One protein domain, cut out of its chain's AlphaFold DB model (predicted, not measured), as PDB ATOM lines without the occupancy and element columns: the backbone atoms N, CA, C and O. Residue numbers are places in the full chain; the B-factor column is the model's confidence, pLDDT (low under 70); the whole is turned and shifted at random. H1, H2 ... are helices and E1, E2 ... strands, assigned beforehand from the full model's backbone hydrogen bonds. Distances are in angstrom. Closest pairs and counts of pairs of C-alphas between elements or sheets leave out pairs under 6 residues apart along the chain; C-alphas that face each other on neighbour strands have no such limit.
ATOM      1  N   ILE A   3      43.321  -6.175 -46.949       88.00
ATOM      2  CA  ILE A   3      43.321  -6.453 -45.506       88.00
ATOM      3  C   ILE A   3      44.022  -5.338 -44.708       88.00
ATOM      4  O   ILE A   3      43.465  -4.849 -43.731       88.00
ATOM      5  N   ASP A   4      45.187  -4.849 -45.157       90.94
ATOM      6  CA  ASP A   4      45.906  -3.753 -44.476       90.94
ATOM      7  C   ASP A   4      45.102  -2.447 -44.464       90.94
ATOM      8  O   ASP A   4      45.225  -1.633 -43.550       90.94
ATOM      9  N   ARG A   5      44.278  -2.220 -45.496       89.25
ATOM     10  CA  ARG A   5      43.411  -1.040 -45.572       89.25
ATOM     11  C   ARG A   5      42.302  -1.119 -44.531       89.25
ATOM     12  O   ARG A   5      42.032  -0.111 -43.881       89.25
ATOM     13  N   VAL A   6      41.684  -2.289 -44.381       92.12
ATOM     14  CA  VAL A   6      40.656  -2.524 -43.359       92.12
ATOM     15  C   VAL A   6      41.265  -2.417 -41.968       92.12
ATOM     16  O   VAL A   6      40.750  -1.663 -41.147       92.12
ATOM     17  N   ALA A   7      42.413  -3.059 -41.743       92.25
ATOM     18  CA  ALA A   7      43.131  -2.983 -40.479       92.25
ATOM     19  C   ALA A   7      43.458  -1.535 -40.099       92.25
ATOM     20  O   ALA A   7      43.117  -1.085 -39.014       92.25
ATOM     21  N   LYS A   8      44.003  -0.742 -41.030       93.56
ATOM     22  CA  LYS A   8      44.275   0.679 -40.783       93.56
ATOM     23  C   LYS A   8      43.009   1.502 -40.523       93.56
ATOM     24  O   LYS A   8      43.057   2.429 -39.722       93.56
ATOM     25  N   LYS A   9      41.902   1.210 -41.216       92.69
ATOM     26  CA  LYS A   9      40.625   1.927 -41.053       92.69
ATOM     27  C   LYS A   9      40.066   1.763 -39.637       92.69
ATOM     28  O   LYS A   9      39.564   2.738 -39.093       92.69
ATOM     29  N   TYR A  10      40.148   0.554 -39.088       92.38
ATOM     30  CA  TYR A  10      39.583   0.211 -37.781       92.38
ATOM     31  C   TYR A  10      40.630   0.131 -36.660       92.38
ATOM     32  O   TYR A  10      40.288  -0.203 -35.537       92.38
ATOM     33  N   GLY A  11      41.900   0.439 -36.940       93.38
ATOM     34  CA  GLY A  11      42.973   0.359 -35.943       93.38
ATOM     35  C   GLY A  11      43.292  -1.068 -35.484       93.38
ATOM     36  O   GLY A  11      43.702  -1.251 -34.345       93.38
ATOM     37  N   LEU A  12      43.096  -2.068 -36.349       94.50
ATOM     38  CA  LEU A  12      43.296  -3.482 -36.022       94.50
ATOM     39  C   LEU A  12      44.769  -3.860 -36.065       94.50
ATOM     40  O   LEU A  12      45.502  -3.459 -36.977       94.50
ATOM     41  N   GLU A  13      45.171  -4.712 -35.132       95.50
ATOM     42  CA  GLU A  13      46.470  -5.364 -35.187       95.50
ATOM     43  C   GLU A  13      46.413  -6.553 -36.151       95.50
ATOM     44  O   GLU A  13      45.470  -7.343 -36.144       95.50
ATOM     45  N   VAL A  14      47.426  -6.677 -37.012       95.50
ATOM     46  CA  VAL A  14      47.482  -7.727 -38.034       95.50
ATOM     47  C   VAL A  14      48.518  -8.769 -37.646       95.50
ATOM     48  O   VAL A  14      49.720  -8.515 -37.744       95.50
ATOM     49  N   VAL A  15      48.057  -9.970 -37.310       95.12
ATOM     50  CA  VAL A  15      48.916 -11.121 -37.018       95.12
ATOM     51  C   VAL A  15      48.874 -12.081 -38.200       95.12
ATOM     52  O   VAL A  15      47.802 -12.496 -38.634       95.12
ATOM     53  N   ARG A  16      50.040 -12.429 -38.753       93.38
ATOM     54  CA  ARG A  16      50.155 -13.298 -39.935       93.38
ATOM     55  C   ARG A  16      50.857 -14.605 -39.593       93.38
ATOM     56  O   ARG A  16      51.956 -14.588 -39.049       93.38
ATOM     57  N   ALA A  17      50.244 -15.709 -39.993       88.94
ATOM     58  CA  ALA A  17      50.805 -17.053 -40.037       88.94
ATOM     59  C   ALA A  17      50.782 -17.574 -41.488       88.94
ATOM     60  O   ALA A  17      50.182 -16.948 -42.360       88.94
ATOM     61  N   GLU A  18      51.427 -18.715 -41.760       83.69
ATOM     62  CA  GLU A  18      51.649 -19.215 -43.134       83.69
ATOM     63  C   GLU A  18      50.387 -19.294 -44.011       83.69
ATOM     64  O   GLU A  18      50.480 -19.025 -45.202       83.69
ATOM     65  N   ASN A  19      49.221 -19.630 -43.446       88.56
ATOM     66  CA  ASN A  19      47.952 -19.747 -44.187       88.56
ATOM     67  C   ASN A  19      46.785 -19.015 -43.504       88.56
ATOM     68  O   ASN A  19      45.617 -19.256 -43.815       88.56
ATOM     69  N   GLU A  20      47.079 -18.157 -42.530       93.50
ATOM     70  CA  GLU A  20      46.061 -17.523 -41.699       93.50
ATOM     71  C   GLU A  20      46.484 -16.105 -41.329       93.50
ATOM     72  O   GLU A  20      47.607 -15.863 -40.897       93.50
ATOM     73  N   THR A  21      45.573 -15.152 -41.493       96.06
ATOM     74  CA  THR A  21      45.725 -13.786 -40.995       96.06
ATOM     75  C   THR A  21      44.646 -13.520 -39.961       96.06
ATOM     76  O   THR A  21      43.463 -13.703 -40.245       96.06
ATOM     77  N   LYS A  22      45.046 -13.057 -38.779       96.81
ATOM     78  CA  LYS A  22      44.141 -12.590 -37.731       96.81
ATOM     79  C   LYS A  22      44.158 -11.067 -37.685       96.81
ATOM     80  O   LYS A  22      45.226 -10.459 -37.779       96.81
ATOM     81  N   LEU A  23      42.983 -10.465 -37.550       97.00
ATOM     82  CA  LEU A  23      42.817  -9.039 -37.287       97.00
ATOM     83  C   LEU A  23      42.275  -8.873 -35.874       97.00
ATOM     84  O   LEU A  23      41.090  -9.118 -35.647       97.00
ATOM     85  N   LEU A  24      43.157  -8.507 -34.948       96.50
ATOM     86  CA  LEU A  24      42.817  -8.340 -33.541       96.50
ATOM     87  C   LEU A  24      42.190  -6.964 -33.326       96.50
ATOM     88  O   LEU A  24      42.707  -5.952 -33.813       96.50
ATOM     89  N   VAL A  25      41.077  -6.946 -32.600       93.81
ATOM     90  CA  VAL A  25      40.394  -5.727 -32.173       93.81
ATOM     91  C   VAL A  25      40.939  -5.375 -30.782       93.81
ATOM     92  O   VAL A  25      40.715  -6.140 -29.853       93.81
ATOM     93  N   PRO A  26      41.672  -4.259 -30.593       86.19
ATOM     94  CA  PRO A  26      42.428  -4.020 -29.355       86.19
ATOM     95  C   PRO A  26      41.615  -4.025 -28.054       86.19
ATOM     96  O   PRO A  26      42.161  -4.285 -26.990       86.19
ATOM     97  N   THR A  27      40.328  -3.694 -28.128       85.25
ATOM     98  CA  THR A  27      39.429  -3.563 -26.972       85.25
ATOM     99  C   THR A  27      38.391  -4.676 -26.896       85.25
ATOM    100  O   THR A  27      37.409  -4.532 -26.180       85.25
ATOM    101  N   SER A  28      38.558  -5.751 -27.666       93.94
ATOM    102  CA  SER A  28      37.573  -6.826 -27.758       93.94
ATOM    103  C   SER A  28      38.270  -8.185 -27.709       93.94
ATOM    104  O   SER A  28      39.340  -8.344 -28.303       93.94
ATOM    105  N   PRO A  29      37.677  -9.183 -27.029       96.12
ATOM    106  CA  PRO A  29      38.178 -10.555 -27.065       96.12
ATOM    107  C   PRO A  29      37.942 -11.213 -28.435       96.12
ATOM    108  O   PRO A  29      38.483 -12.281 -28.723       96.12
ATOM    109  N   PHE A  30      37.138 -10.596 -29.303       97.62
ATOM    110  CA  PHE A  30      36.804 -11.122 -30.617       97.62
ATOM    111  C   PHE A  30      37.742 -10.576 -31.692       97.62
ATOM    112  O   PHE A  30      38.122  -9.404 -31.716       97.62
ATOM    113  N   PHE A  31      38.092 -11.433 -32.643       97.56
ATOM    114  CA  PHE A  31      38.958 -11.077 -33.760       97.56
ATOM    115  C   PHE A  31      38.482 -11.711 -35.062       97.56
ATOM    116  O   PHE A  31      37.719 -12.676 -35.083       97.56
ATOM    117  N   ILE A  32      38.951 -11.175 -36.186       98.00
ATOM    118  CA  ILE A  32      38.607 -11.700 -37.510       98.00
ATOM    119  C   ILE A  32      39.702 -12.664 -37.945       98.00
ATOM    120  O   ILE A  32      40.879 -12.309 -37.933       98.00
ATOM    121  N   VAL A  33      39.321 -13.855 -38.393       97.62
ATOM    122  CA  VAL A  33      40.232 -14.845 -38.971       97.62
ATOM    123  C   VAL A  33      40.006 -14.928 -40.469       97.62
ATOM    124  O   VAL A  33      38.884 -15.121 -40.937       97.62
ATOM    125  N   ILE A  34      41.097 -14.818 -41.219       96.88
ATOM    126  CA  ILE A  34      41.139 -14.917 -42.673       96.88
ATOM    127  C   ILE A  34      42.057 -16.083 -43.014       96.88
ATOM    128  O   ILE A  34      43.279 -15.971 -42.908       96.88
ATOM    129  N   ARG A  35      41.479 -17.211 -43.423       95.50
ATOM    130  CA  ARG A  35      42.252 -18.366 -43.883       95.50
ATOM    131  C   ARG A  35      42.450 -18.265 -45.386       95.50
ATOM    132  O   ARG A  35      41.477 -18.262 -46.146       95.50
ATOM    133  N   GLU A  36      43.705 -18.170 -45.805       89.44
ATOM    134  CA  GLU A  36      44.040 -18.085 -47.221       89.44
ATOM    135  C   GLU A  36      43.780 -19.435 -47.906       89.44
ATOM    136  O   GLU A  36      44.085 -20.503 -47.375       89.44
ATOM    137  N   GLY A  37      43.153 -19.389 -49.078       87.94
ATOM    138  CA  GLY A  37      42.696 -20.570 -49.804       87.94
ATOM    139  C   GLY A  37      41.813 -20.186 -50.987       87.94
ATOM    140  O   GLY A  37      41.607 -18.999 -51.258       87.94
ATOM    141  N   ASN A  38      41.290 -21.195 -51.685       88.12
ATOM    142  CA  ASN A  38      40.313 -21.006 -52.753       88.12
ATOM    143  C   ASN A  38      39.106 -21.944 -52.518       88.12
ATOM    144  O   ASN A  38      39.207 -23.131 -52.845       88.12
ATOM    145  N   PRO A  39      38.010 -21.462 -51.893       91.19
ATOM    146  CA  PRO A  39      37.758 -20.069 -51.503       91.19
ATOM    147  C   PRO A  39      38.552 -19.622 -50.261       91.19
ATOM    148  O   PRO A  39      38.928 -20.435 -49.416       91.19
ATOM    149  N   THR A  40      38.786 -18.312 -50.141       94.88
ATOM    150  CA  THR A  40      39.292 -17.683 -48.911       94.88
ATOM    151  C   THR A  40      38.180 -17.707 -47.867       94.88
ATOM    152  O   THR A  40      37.052 -17.316 -48.161       94.88
ATOM    153  N   VAL A  41      38.475 -18.156 -46.651       96.88
ATOM    154  CA  VAL A  41      37.467 -18.271 -45.585       96.88
ATOM    155  C   VAL A  41      37.605 -17.107 -44.616       96.88
ATOM    156  O   VAL A  41      38.715 -16.807 -44.174       96.88
ATOM    157  N   VAL A  42      36.483 -16.473 -44.270       97.44
ATOM    158  CA  VAL A  42      36.417 -15.424 -43.242       97.44
ATOM    159  C   VAL A  42      35.464 -15.860 -42.132       97.44
ATOM    160  O   VAL A  42      34.311 -16.192 -42.405       97.44
ATOM    161  N   ARG A  43      35.941 -15.838 -40.886       97.56
ATOM    162  CA  ARG A  43      35.176 -16.180 -39.674       97.56
ATOM    163  C   ARG A  43      35.568 -15.275 -38.509       97.56
ATOM    164  O   ARG A  43      36.586 -14.588 -38.589       97.56
ATOM    165  N   LEU A  44      34.800 -15.314 -37.426       97.69
ATOM    166  CA  LEU A  44      35.232 -14.763 -36.144       97.69
ATOM    167  C   LEU A  44      36.038 -15.814 -35.366       97.69
ATOM    168  O   LEU A  44      35.868 -17.030 -35.537       97.69
ATOM    169  N   GLY A  45      36.950 -15.320 -34.543       96.75
ATOM    170  CA  GLY A  45      37.615 -16.045 -33.474       96.75
ATOM    171  C   GLY A  45      37.420 -15.305 -32.155       96.75
ATOM    172  O   GLY A  45      37.048 -14.130 -32.148       96.75
ATOM    173  N   VAL A  46      37.668 -16.012 -31.064       96.81
ATOM    174  CA  VAL A  46      37.604 -15.499 -29.698       96.81
ATOM    175  C   VAL A  46      38.896 -15.867 -28.986       96.81
ATOM    176  O   VAL A  46      39.453 -16.943 -29.215       96.81
ATOM    177  N   ASP A  47      39.415 -14.932 -28.207       95.31
ATOM    178  CA  ASP A  47      40.482 -15.164 -27.248       95.31
ATOM    179  C   ASP A  47      39.818 -15.516 -25.913       95.31
ATOM    180  O   ASP A  47      39.217 -14.653 -25.277       95.31
ATOM    181  N   GLU A  48      39.833 -16.800 -25.552       92.44
ATOM    182  CA  GLU A  48      39.126 -17.312 -24.370       92.44
ATOM    183  C   GLU A  48      39.701 -16.747 -23.067       92.44
ATOM    184  O   GLU A  48      38.941 -16.439 -22.154       92.44
ATOM    185  N   GLU A  49      41.025 -16.561 -22.999       91.69
ATOM    186  CA  GLU A  49      41.684 -15.976 -21.829       91.69
ATOM    187  C   GLU A  49      41.247 -14.520 -21.675       91.69
ATOM    188  O   GLU A  49      40.773 -14.119 -20.612       91.69
ATOM    189  N   ARG A  50      41.302 -13.742 -22.765       93.00
ATOM    190  CA  ARG A  50      40.866 -12.343 -22.726       93.00
ATOM    191  C   ARG A  50      39.366 -12.202 -22.476       93.00
ATOM    192  O   ARG A  50      38.944 -11.235 -21.851       93.00
ATOM    193  N   LEU A  51      38.557 -13.128 -22.985       94.19
ATOM    194  CA  LEU A  51      37.118 -13.147 -22.750       94.19
ATOM    195  C   LEU A  51      36.808 -13.341 -21.262       94.19
ATOM    196  O   LEU A  51      36.008 -12.585 -20.717       94.19
ATOM    197  N   ALA A  52      37.444 -14.326 -20.624       91.44
ATOM    198  CA  ALA A  52      37.275 -14.585 -19.199       91.44
ATOM    199  C   ALA A  52      37.692 -13.367 -18.362       91.44
ATOM    200  O   ALA A  52      36.917 -12.926 -17.521       91.44
ATOM    201  N   GLU A  53      38.846 -12.758 -18.670       91.56
ATOM    202  CA  GLU A  53      39.300 -11.524 -18.009       91.56
ATOM    203  C   GLU A  53      38.261 -10.399 -18.110       91.56
ATOM    204  O   GLU A  53      37.958  -9.753 -17.114       91.56
ATOM    205  N   VAL A  54      37.688 -10.166 -19.297       92.31
ATOM    206  CA  VAL A  54      36.679  -9.110 -19.494       92.31
ATOM    207  C   VAL A  54      35.402  -9.400 -18.700       92.31
ATOM    208  O   VAL A  54      34.840  -8.484 -18.104       92.31
ATOM    209  N   ILE A  55      34.942 -10.654 -18.677       92.12
ATOM    210  CA  ILE A  55      33.764 -11.056 -17.895       92.12
ATOM    211  C   ILE A  55      34.019 -10.836 -16.400       92.12
ATOM    212  O   ILE A  55      33.191 -10.222 -15.727       92.12
ATOM    213  N   GLU A  56      35.157 -11.311 -15.887       90.88
ATOM    214  CA  GLU A  56      35.542 -11.157 -14.483       90.88
ATOM    215  C   GLU A  56      35.653  -9.676 -14.095       90.88
ATOM    216  O   GLU A  56      35.022  -9.263 -13.124       90.88
ATOM    217  N   GLU A  57      36.368  -8.863 -14.883       91.69
ATOM    218  CA  GLU A  57      36.527  -7.421 -14.648       91.69
ATOM    219  C   GLU A  57      35.163  -6.719 -14.521       91.69
ATOM    220  O   GLU A  57      34.930  -5.983 -13.561       91.69
ATOM    221  N   MET A  58      34.227  -6.975 -15.443       92.19
ATOM    222  CA  MET A  58      32.912  -6.327 -15.415       92.19
ATOM    223  C   MET A  58      32.056  -6.772 -14.221       92.19
ATOM    224  O   MET A  58      31.398  -5.945 -13.582       92.19
ATOM    225  N   LEU A  59      32.064  -8.065 -13.888       89.88
ATOM    226  CA  LEU A  59      31.332  -8.579 -12.727       89.88
ATOM    227  C   LEU A  59      31.908  -8.034 -11.411       89.88
ATOM    228  O   LEU A  59      31.145  -7.657 -10.518       89.88
ATOM    229  N   GLU A  60      33.235  -7.926 -11.292       90.38
ATOM    230  CA  GLU A  60      33.904  -7.320 -10.133       90.38
ATOM    231  C   GLU A  60      33.596  -5.820  -9.985       90.38
ATOM    232  O   GLU A  60      33.481  -5.314  -8.864       90.38
ATOM    233  N   GLU A  61      33.404  -5.108 -11.099       92.06
ATOM    234  CA  GLU A  61      32.937  -3.715 -11.116       92.06
ATOM    235  C   GLU A  61      31.461  -3.564 -10.691       92.06
ATOM    236  O   GLU A  61      30.998  -2.450 -10.420       92.06
ATOM    237  N   GLY A  62      30.744  -4.680 -10.531       90.25
ATOM    238  CA  GLY A  62      29.360  -4.735 -10.070       90.25
ATOM    239  C   GLY A  62      28.325  -4.722 -11.192       90.25
ATOM    240  O   GLY A  62      27.143  -4.491 -10.910       90.25
ATOM    241  N   GLU A  63      28.742  -4.955 -12.438       91.19
ATOM    242  CA  GLU A  63      27.824  -5.147 -13.559       91.19
ATOM    243  C   GLU A  63      27.009  -6.432 -13.386       91.19
ATOM    244  O   GLU A  63      27.439  -7.416 -12.780       91.19
ATOM    245  N   THR A  64      25.788  -6.429 -13.919       89.69
ATOM    246  CA  THR A  64      24.945  -7.629 -13.899       89.69
ATOM    247  C   THR A  64      25.304  -8.563 -15.046       89.69
ATOM    248  O   THR A  64      25.756  -8.109 -16.092       89.69
ATOM    249  N   LYS A  65      25.016  -9.860 -14.899       88.06
ATOM    250  CA  LYS A  65      25.190 -10.856 -15.969       88.06
ATOM    251  C   LYS A  65      24.558 -10.421 -17.300       88.06
ATOM    252  O   LYS A  65      25.199 -10.543 -18.334       88.06
ATOM    253  N   GLU A  66      23.342  -9.875 -17.257       90.50
ATOM    254  CA  GLU A  66      22.636  -9.353 -18.439       90.50
ATOM    255  C   GLU A  66      23.402  -8.179 -19.071       90.50
ATOM    256  O   GLU A  66      23.583  -8.135 -20.280       90.50
ATOM    257  N   SER A  67      23.945  -7.273 -18.251       93.19
ATOM    258  CA  SER A  67      24.755  -6.139 -18.723       93.19
ATOM    259  C   SER A  67      26.081  -6.576 -19.354       93.19
ATOM    260  O   SER A  67      26.515  -5.982 -20.340       93.19
ATOM    261  N   VAL A  68      26.718  -7.618 -18.811       92.75
ATOM    262  CA  VAL A  68      27.932  -8.215 -19.388       92.75
ATOM    263  C   VAL A  68      27.615  -8.893 -20.721       92.75
ATOM    264  O   VAL A  68      28.329  -8.679 -21.700       92.75
ATOM    265  N   GLU A  69      26.534  -9.674 -20.780       92.81
ATOM    266  CA  GLU A  69      26.079 -10.333 -22.008       92.81
ATOM    267  C   GLU A  69      25.781  -9.308 -23.111       92.81
ATOM    268  O   GLU A  69      26.304  -9.438 -24.220       92.81
ATOM    269  N   ASP A  70      25.040  -8.244 -22.789       94.38
ATOM    270  CA  ASP A  70      24.731  -7.151 -23.714       94.38
ATOM    271  C   ASP A  70      26.009  -6.475 -24.246       94.38
ATOM    272  O   ASP A  70      26.146  -6.248 -25.450       94.38
ATOM    273  N   ALA A  71      26.979  -6.187 -23.371       94.50
ATOM    274  CA  ALA A  71      28.239  -5.564 -23.773       94.50
ATOM    275  C   ALA A  71      29.065  -6.463 -24.711       94.50
ATOM    276  O   ALA A  71      29.650  -5.984 -25.688       94.50
ATOM    277  N   LEU A  72      29.105  -7.772 -24.448       94.88
ATOM    278  CA  LEU A  72      29.812  -8.734 -25.294       94.88
ATOM    279  C   LEU A  72      29.110  -8.921 -26.642       94.88
ATOM    280  O   LEU A  72      29.783  -8.987 -27.675       94.88
ATOM    281  N   ASP A  73      27.779  -8.922 -26.664       94.62
ATOM    282  CA  ASP A  73      26.992  -8.939 -27.897       94.62
ATOM    283  C   ASP A  73      27.267  -7.698 -28.764       94.62
ATOM    284  O   ASP A  73      27.457  -7.823 -29.979       94.62
ATOM    285  N   GLU A  74      27.396  -6.510 -28.162       95.62
ATOM    286  CA  GLU A  74      27.801  -5.294 -28.879       95.62
ATOM    287  C   GLU A  74      29.204  -5.422 -29.499       95.62
ATOM    288  O   GLU A  74      29.416  -5.030 -30.656       95.62
ATOM    289  N   MET A  75      30.160  -6.016 -28.777       96.19
ATOM    290  CA  MET A  75      31.513  -6.268 -29.292       96.19
ATOM    291  C   MET A  75      31.520  -7.288 -30.444       96.19
ATOM    292  O   MET A  75      32.276  -7.128 -31.416       96.19
ATOM    293  N   ILE A  76      30.675  -8.324 -30.381       96.12
ATOM    294  CA  ILE A  76      30.476  -9.281 -31.482       96.12
ATOM    295  C   ILE A  76      29.930  -8.551 -32.708       96.12
ATOM    296  O   ILE A  76      30.483  -8.687 -33.803       96.12
ATOM    297  N   ASP A  77      28.889  -7.739 -32.535       95.94
ATOM    298  CA  ASP A  77      28.258  -6.972 -33.608       95.94
ATOM    299  C   ASP A  77      29.241  -6.019 -34.296       95.94
ATOM    300  O   ASP A  77      29.264  -5.903 -35.531       95.94
ATOM    301  N   GLU A  78      30.093  -5.347 -33.521       95.69
ATOM    302  CA  GLU A  78      31.150  -4.504 -34.068       95.69
ATOM    303  C   GLU A  78      32.143  -5.330 -34.899       95.69
ATOM    304  O   GLU A  78      32.447  -4.986 -36.050       95.69
ATOM    305  N   THR A  79      32.573  -6.474 -34.367       96.50
ATOM    306  CA  THR A  79      33.505  -7.387 -35.039       96.50
ATOM    307  C   THR A  79      32.909  -7.942 -36.339       96.50
ATOM    308  O   THR A  79      33.595  -8.001 -37.362       96.50
ATOM    309  N   ILE A  80      31.607  -8.250 -36.364       96.69
ATOM    310  CA  ILE A  80      30.871  -8.657 -37.571       96.69
ATOM    311  C   ILE A  80      30.904  -7.545 -38.632       96.69
ATOM    312  O   ILE A  80      31.188  -7.814 -39.804       96.69
ATOM    313  N   ARG A  81      30.652  -6.282 -38.258       95.88
ATOM    314  CA  ARG A  81      30.702  -5.144 -39.201       95.88
ATOM    315  C   ARG A  81      32.097  -4.969 -39.805       95.88
ATOM    316  O   ARG A  81      32.237  -4.696 -41.007       95.88
ATOM    317  N   MET A  82      33.136  -5.147 -38.993       95.81
ATOM    318  CA  MET A  82      34.518  -5.129 -39.466       95.81
ATOM    319  C   MET A  82      34.800  -6.313 -40.404       95.81
ATOM    320  O   MET A  82      35.381  -6.112 -41.474       95.81
ATOM    321  N   ALA A  83      34.312  -7.514 -40.084       96.56
ATOM    322  CA  ALA A  83      34.461  -8.705 -40.918       96.56
ATOM    323  C   ALA A  83      33.789  -8.553 -42.291       96.56
ATOM    324  O   ALA A  83      34.390  -8.896 -43.308       96.56
ATOM    325  N   TYR A  84      32.601  -7.947 -42.369       96.88
ATOM    326  CA  TYR A  84      31.984  -7.617 -43.659       96.88
ATOM    327  C   TYR A  84      32.835  -6.647 -44.482       96.88
ATOM    328  O   TYR A  84      32.939  -6.798 -45.698       96.88
ATOM    329  N   SER A  85      33.507  -5.692 -43.832       96.06
ATOM    330  CA  SER A  85      34.441  -4.796 -44.524       96.06
ATOM    331  C   SER A  85      35.648  -5.553 -45.093       96.06
ATOM    332  O   SER A  85      36.117  -5.216 -46.179       96.06
ATOM    333  N   VAL A  86      36.134  -6.582 -44.390       95.94
ATOM    334  CA  VAL A  86      37.176  -7.495 -44.892       95.94
ATOM    335  C   VAL A  86      36.671  -8.272 -46.102       95.94
ATOM    336  O   VAL A  86      37.339  -8.265 -47.133       95.94
ATOM    337  N   ILE A  87      35.493  -8.896 -46.003       96.06
ATOM    338  CA  ILE A  87      34.884  -9.671 -47.095       96.06
ATOM    339  C   ILE A  87      34.757  -8.804 -48.350       96.06
ATOM    340  O   ILE A  87      35.278  -9.178 -49.398       96.06
ATOM    341  N   SER A  88      34.173  -7.608 -48.233       95.38
ATOM    342  CA  SER A  88      34.006  -6.694 -49.369       95.38
ATOM    343  C   SER A  88      35.333  -6.283 -50.018       95.38
ATOM    344  O   SER A  88      35.404  -6.120 -51.235       95.38
ATOM    345  N   GLU A  89      36.399  -6.102 -49.235       94.94
ATOM    346  CA  GLU A  89      37.721  -5.779 -49.783       94.94
ATOM    347  C   GLU A  89      38.366  -6.984 -50.484       94.94
ATOM    348  O   GLU A  89      38.939  -6.810 -51.558       94.94
ATOM    349  N   LEU A  90      38.226  -8.198 -49.942       93.38
ATOM    350  CA  LEU A  90      38.720  -9.430 -50.571       93.38
ATOM    351  C   LEU A  90      37.984  -9.739 -51.885       93.38
ATOM    352  O   LEU A  90      38.623 -10.057 -52.889       93.38
ATOM    353  N   GLU A  91      36.660  -9.585 -51.910       93.94
ATOM    354  CA  GLU A  91      35.848  -9.751 -53.122       93.94
ATOM    355  C   GLU A  91      36.220  -8.716 -54.190       93.94
ATOM    356  O   GLU A  91      36.330  -9.044 -55.373       93.94
ATOM    357  N   ARG A  92      36.500  -7.467 -53.789       93.25
ATOM    358  CA  ARG A  92      36.964  -6.420 -54.712       93.25
ATOM    359  C   ARG A  92      38.338  -6.726 -55.314       93.25
ATOM    360  O   ARG A  92      38.621  -6.295 -56.430       93.25
ATOM    361  N   GLU A  93      39.184  -7.459 -54.598       91.50
ATOM    362  CA  GLU A  93      40.454  -7.983 -55.118       91.50
ATOM    363  C   GLU A  93      40.271  -9.190 -56.056       91.50
ATOM    364  O   GLU A  93      41.253  -9.687 -56.607       91.50
ATOM    365  N   GLY A  94      39.034  -9.648 -56.274       91.56
ATOM    366  CA  GLY A  94      38.713 -10.784 -57.134       91.56
ATOM    367  C   GLY A  94      38.894 -12.142 -56.461       91.56
ATOM    368  O   GLY A  94      38.966 -13.152 -57.160       91.56
ATOM    369  N   ARG A  95      38.994 -12.190 -55.124       91.44
ATOM    370  CA  ARG A  95      39.030 -13.453 -54.377       91.44
ATOM    371  C   ARG A  95      37.617 -14.016 -54.233       91.44
ATOM    372  O   ARG A  95      36.678 -13.277 -53.951       91.44
ATOM    373  N   GLU A  96      37.481 -15.331 -54.369       94.38
ATOM    374  CA  GLU A  96      36.268 -16.038 -53.953       94.38
ATOM    375  C   GLU A  96      36.272 -16.152 -52.424       94.38
ATOM    376  O   GLU A  96      37.232 -16.671 -51.846       94.38
ATOM    377  N   VAL A  97      35.228 -15.643 -51.766       96.19
ATOM    378  CA  VAL A  97      35.140 -15.603 -50.303       96.19
ATOM    379  C   VAL A  97      34.003 -16.491 -49.813       96.19
ATOM    380  O   VAL A  97      32.855 -16.346 -50.223       96.19
ATOM    381  N   LYS A  98      34.319 -17.388 -48.879       96.88
ATOM    382  CA  LYS A  98      33.340 -18.145 -48.103       96.88
ATOM    383  C   LYS A  98      33.217 -17.511 -46.717       96.88
ATOM    384  O   LYS A  98      34.157 -17.548 -45.924       96.88
ATOM    385  N   SER A  99      32.052 -16.937 -46.436       96.44
ATOM    386  CA  SER A  99      31.714 -16.399 -45.116       96.44
ATOM    387  C   SER A  99      31.266 -17.521 -44.180       96.44
ATOM    388  O   SER A  99      30.326 -18.251 -44.491       96.44
ATOM    389  N   GLU A 100      31.924 -17.639 -43.031       97.50
ATOM    390  CA  GLU A 100      31.549 -18.525 -41.920       97.50
ATOM    391  C   GLU A 100      31.151 -17.714 -40.672       97.50
ATOM    392  O   GLU A 100      31.163 -18.237 -39.560       97.50
ATOM    393  N   LEU A 101      30.776 -16.435 -40.850       95.94
ATOM    394  CA  LEU A 101      30.443 -15.526 -39.746       95.94
ATOM    395  C   LEU A 101      29.303 -16.076 -38.880       95.94
ATOM    396  O   LEU A 101      29.462 -16.162 -37.670       95.94
ATOM    397  N   LEU A 102      28.191 -16.508 -39.494       93.94
ATOM    398  CA  LEU A 102      27.021 -17.009 -38.762       93.94
ATOM    399  C   LEU A 102      27.368 -18.211 -37.876       93.94
ATOM    400  O   LEU A 102      27.020 -18.211 -36.703       93.94
ATOM    401  N   SER A 103      28.077 -19.204 -38.421       95.38
ATOM    402  CA  SER A 103      28.503 -20.370 -37.642       95.38
ATOM    403  C   SER A 103      29.457 -19.973 -36.518       95.38
ATOM    404  O   SER A 103      29.240 -20.381 -35.389       95.38
ATOM    405  N   SER A 104      30.443 -19.109 -36.788       95.94
ATOM    406  CA  SER A 104      31.368 -18.669 -35.736       95.94
ATOM    407  C   SER A 104      30.698 -17.837 -34.643       95.94
ATOM    408  O   SER A 104      31.135 -17.894 -33.505       95.94
ATOM    409  N   VAL A 105      29.646 -17.074 -34.960       95.44
ATOM    410  CA  VAL A 105      28.885 -16.314 -33.954       95.44
ATOM    411  C   VAL A 105      28.098 -17.255 -33.050       95.44
ATOM    412  O   VAL A 105      28.040 -17.013 -31.853       95.44
ATOM    413  N   MET A 106      27.515 -18.322 -33.603       94.56
ATOM    414  CA  MET A 106      26.845 -19.338 -32.788       94.56
ATOM    415  C   MET A 106      27.842 -20.033 -31.856       94.56
ATOM    416  O   MET A 106      27.598 -20.051 -30.657       94.56
ATOM    417  N   ASP A 107      28.992 -20.474 -32.382       95.00
ATOM    418  CA  ASP A 107      30.058 -21.081 -31.571       95.00
ATOM    419  C   ASP A 107      30.500 -20.146 -30.425       95.00
ATOM    420  O   ASP A 107      30.718 -20.583 -29.298       95.00
ATOM    421  N   ILE A 108      30.620 -18.842 -30.706       94.75
ATOM    422  CA  ILE A 108      30.987 -17.834 -29.703       94.75
ATOM    423  C   ILE A 108      29.876 -17.645 -28.666       94.75
ATOM    424  O   ILE A 108      30.179 -17.585 -27.481       94.75
ATOM    425  N   LYS A 109      28.604 -17.547 -29.070       92.50
ATOM    426  CA  LYS A 109      27.483 -17.370 -28.130       92.50
ATOM    427  C   LYS A 109      27.296 -18.578 -27.211       92.50
ATOM    428  O   LYS A 109      26.971 -18.398 -26.038       92.50
ATOM    429  N   ASP A 110      27.537 -19.781 -27.722       92.94
ATOM    430  CA  ASP A 110      27.526 -20.998 -26.911       92.94
ATOM    431  C   ASP A 110      28.636 -20.928 -25.845       92.94
ATOM    432  O   ASP A 110      28.355 -21.082 -24.657       92.94
ATOM    433  N   LEU A 111      29.864 -20.561 -26.237       92.06
ATOM    434  CA  LEU A 111      30.978 -20.356 -25.303       92.06
ATOM    435  C   LEU A 111      30.691 -19.249 -24.272       92.06
ATOM    436  O   LEU A 111      30.987 -19.416 -23.092       92.06
ATOM    437  N   LEU A 112      30.118 -18.119 -24.699       91.44
ATOM    438  CA  LEU A 112      29.736 -17.018 -23.808       91.44
ATOM    439  C   LEU A 112      28.768 -17.482 -22.723       91.44
ATOM    440  O   LEU A 112      28.935 -17.137 -21.555       91.44
ATOM    441  N   SER A 113      27.778 -18.285 -23.112       88.75
ATOM    442  CA  SER A 113      26.789 -18.826 -22.185       88.75
ATOM    443  C   SER A 113      27.454 -19.713 -21.129       88.75
ATOM    444  O   SER A 113      27.173 -19.557 -19.943       88.75
ATOM    445  N   GLU A 114      28.379 -20.586 -21.548       89.88
ATOM    446  CA  GLU A 114      29.146 -21.455 -20.643       89.88
ATOM    447  C   GLU A 114      30.034 -20.652 -19.676       89.88
ATOM    448  O   GLU A 114      30.065 -20.936 -18.478       89.88
ATOM    449  N   GLN A 115      30.730 -19.623 -20.168       87.31
ATOM    450  CA  GLN A 115      31.619 -18.783 -19.349       87.31
ATOM    451  C   GLN A 115      30.845 -17.937 -18.330       87.31
ATOM    452  O   GLN A 115      31.249 -17.835 -17.173       87.31
ATOM    453  N   LEU A 116      29.707 -17.363 -18.727       86.88
ATOM    454  CA  LEU A 116      28.860 -16.584 -17.825       86.88
ATOM    455  C   LEU A 116      28.188 -17.459 -16.756       86.88
ATOM    456  O   LEU A 116      27.964 -16.991 -15.642       86.88
ATOM    457  N   GLU A 117      27.850 -18.712 -17.074       86.38
ATOM    458  CA  GLU A 117      27.365 -19.682 -16.083       86.38
ATOM    459  C   GLU A 117      28.476 -20.069 -15.098       86.38
ATOM    460  O   GLU A 117      28.256 -20.038 -13.890       86.38
ATOM    461  N   TYR A 118      29.691 -20.333 -15.588       85.19
ATOM    462  CA  TYR A 118      30.844 -20.622 -14.731       85.19
ATOM    463  C   TYR A 118      31.165 -19.473 -13.765       85.19
ATOM    464  O   TYR A 118      31.379 -19.709 -12.575       85.19
ATOM    465  N   ALA A 119      31.158 -18.231 -14.252       81.44
ATOM    466  CA  ALA A 119      31.412 -17.055 -13.427       81.44
ATOM    467  C   ALA A 119      30.382 -16.914 -12.290       81.44
ATOM    468  O   ALA A 119      30.749 -16.571 -11.172       81.44
ATOM    469  N   GLU A 120      29.111 -17.247 -12.539       74.75
ATOM    470  CA  GLU A 120      28.041 -17.219 -11.530       74.75
ATOM    471  C   GLU A 120      28.186 -18.320 -10.461       74.75
ATOM    472  O   GLU A 120      27.754 -18.142  -9.322       74.75
ATOM    473  N   GLU A 121      28.786 -19.462 -10.802       77.25
ATOM    474  CA  GLU A 121      29.006 -20.563  -9.856       77.25
ATOM    475  C   GLU A 121      30.240 -20.369  -8.957       77.25
ATOM    476  O   GLU A 121      30.320 -20.991  -7.890       77.25
ATOM    477  N   VAL A 122      31.215 -19.560  -9.388       73.81
ATOM    478  CA  VAL A 122      32.557 -19.498  -8.778       73.81
ATOM    479  C   VAL A 122      32.880 -18.155  -8.104       73.81
ATOM    480  O   VAL A 122      33.678 -18.163  -7.159       73.81
ATOM    481  N   LEU A 123      32.270 -17.041  -8.529       59.97
ATOM    482  CA  LEU A 123      32.421 -15.705  -7.919       59.97
ATOM    483  C   LEU A 123      31.371 -15.442  -6.825       59.97
ATOM    484  O   LEU A 123      31.760 -14.886  -5.768       59.97
TER     485      LEU A 123
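Overview. This is residues 3 to 123 of the 123 residues of an uncharacterized protein of Desulfurococcaceae archaeon (UniProt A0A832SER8). A twisted five-stranded sheet has the long helix H3 along one face and the short helix H1 beside H3 on that face, while the other face has no helix over it. H3 and H4 run on past one end of the sheet, where H2 joins them in a three-helix end that lengthens the whole. The 121 printed residues hold four named helices and five named strands, in the order H1 E1 E2 E3 E4 H2 H3 E5 H4. The sheet is mixed, in the order E1, E2, E3, E4, E5, and the class is mixed, helices and strands. The whole is compact, with a radius of gyration of the C-alphas of 15.4 A, yet elongated, spanning 49 by 25 by 24 A.

Arrangement. E1, residues 13 to 17, E2, 20 to 24, E3, 30 to 35, and E4, 40 to 46, make a meander, each strand the antiparallel neighbour of the one before. N 15 and O 22 are 2.9 A apart, N 23 and O 32 2.8 A, and N 33 and O 43 2.8 A, within hydrogen-bond range. E5, residues 97 to 99, is parallel to E4, with N 98 and O 40 at 2.8 A. H3, residues 65 to 92, is over E3 and E4 at a height over the sheet of 8.6 A and runs along the strands; the closest C-alphas of H3 and E3 are those of Ala 83 and Ile 32, 6.1 A. H1, residues 3 to 10, is on the same face and touches H3 at a steep tilt of 41 degrees, opposite ways, closest at the C-alphas of Val 6 and Val 86, 6.3 A. H4, residues 101 to 122, is on the sheet and over none of its strands. H3 and H4 touch at a shallow tilt of 22 degrees, opposite ways, closest at the C-alphas of Lys 65 and Leu 116, 7.1 A. H2, residues 48 to 60, is not on the sheet; with H3 it forms a helical hairpin, closest at the C-alphas of Met 58 and Val 68, 6.6 A. E4, H2, H3 and E5 form a strand-helix-strand unit, two parallel neighbour strands with helices between, and its crossover is right-handed. In H1, H2, H3 and H4 every O i to N i+4 pair is within hydrogen-bond range.

Along the chain. H1 begins with C-alpha 3 at (43.321, -6.453, -45.506). H3 is 40.7 A long from C-alpha 65 at (25.190, -10.856, -15.969) to C-alpha 92. H4 is 31.3 A long and ends with C-alpha 122 at (32.557, -19.498, -8.778). E4 measures 19.4 A and H2 18.2 A.

Size, cuts and confidence. The C-alphas farthest apart are those of Gly 94 and Leu 123, 49.9 A. The printed part has no cut, and its links between named elements are tight. The mean pLDDT of the printed part is 92.5; residue 123 is under 70.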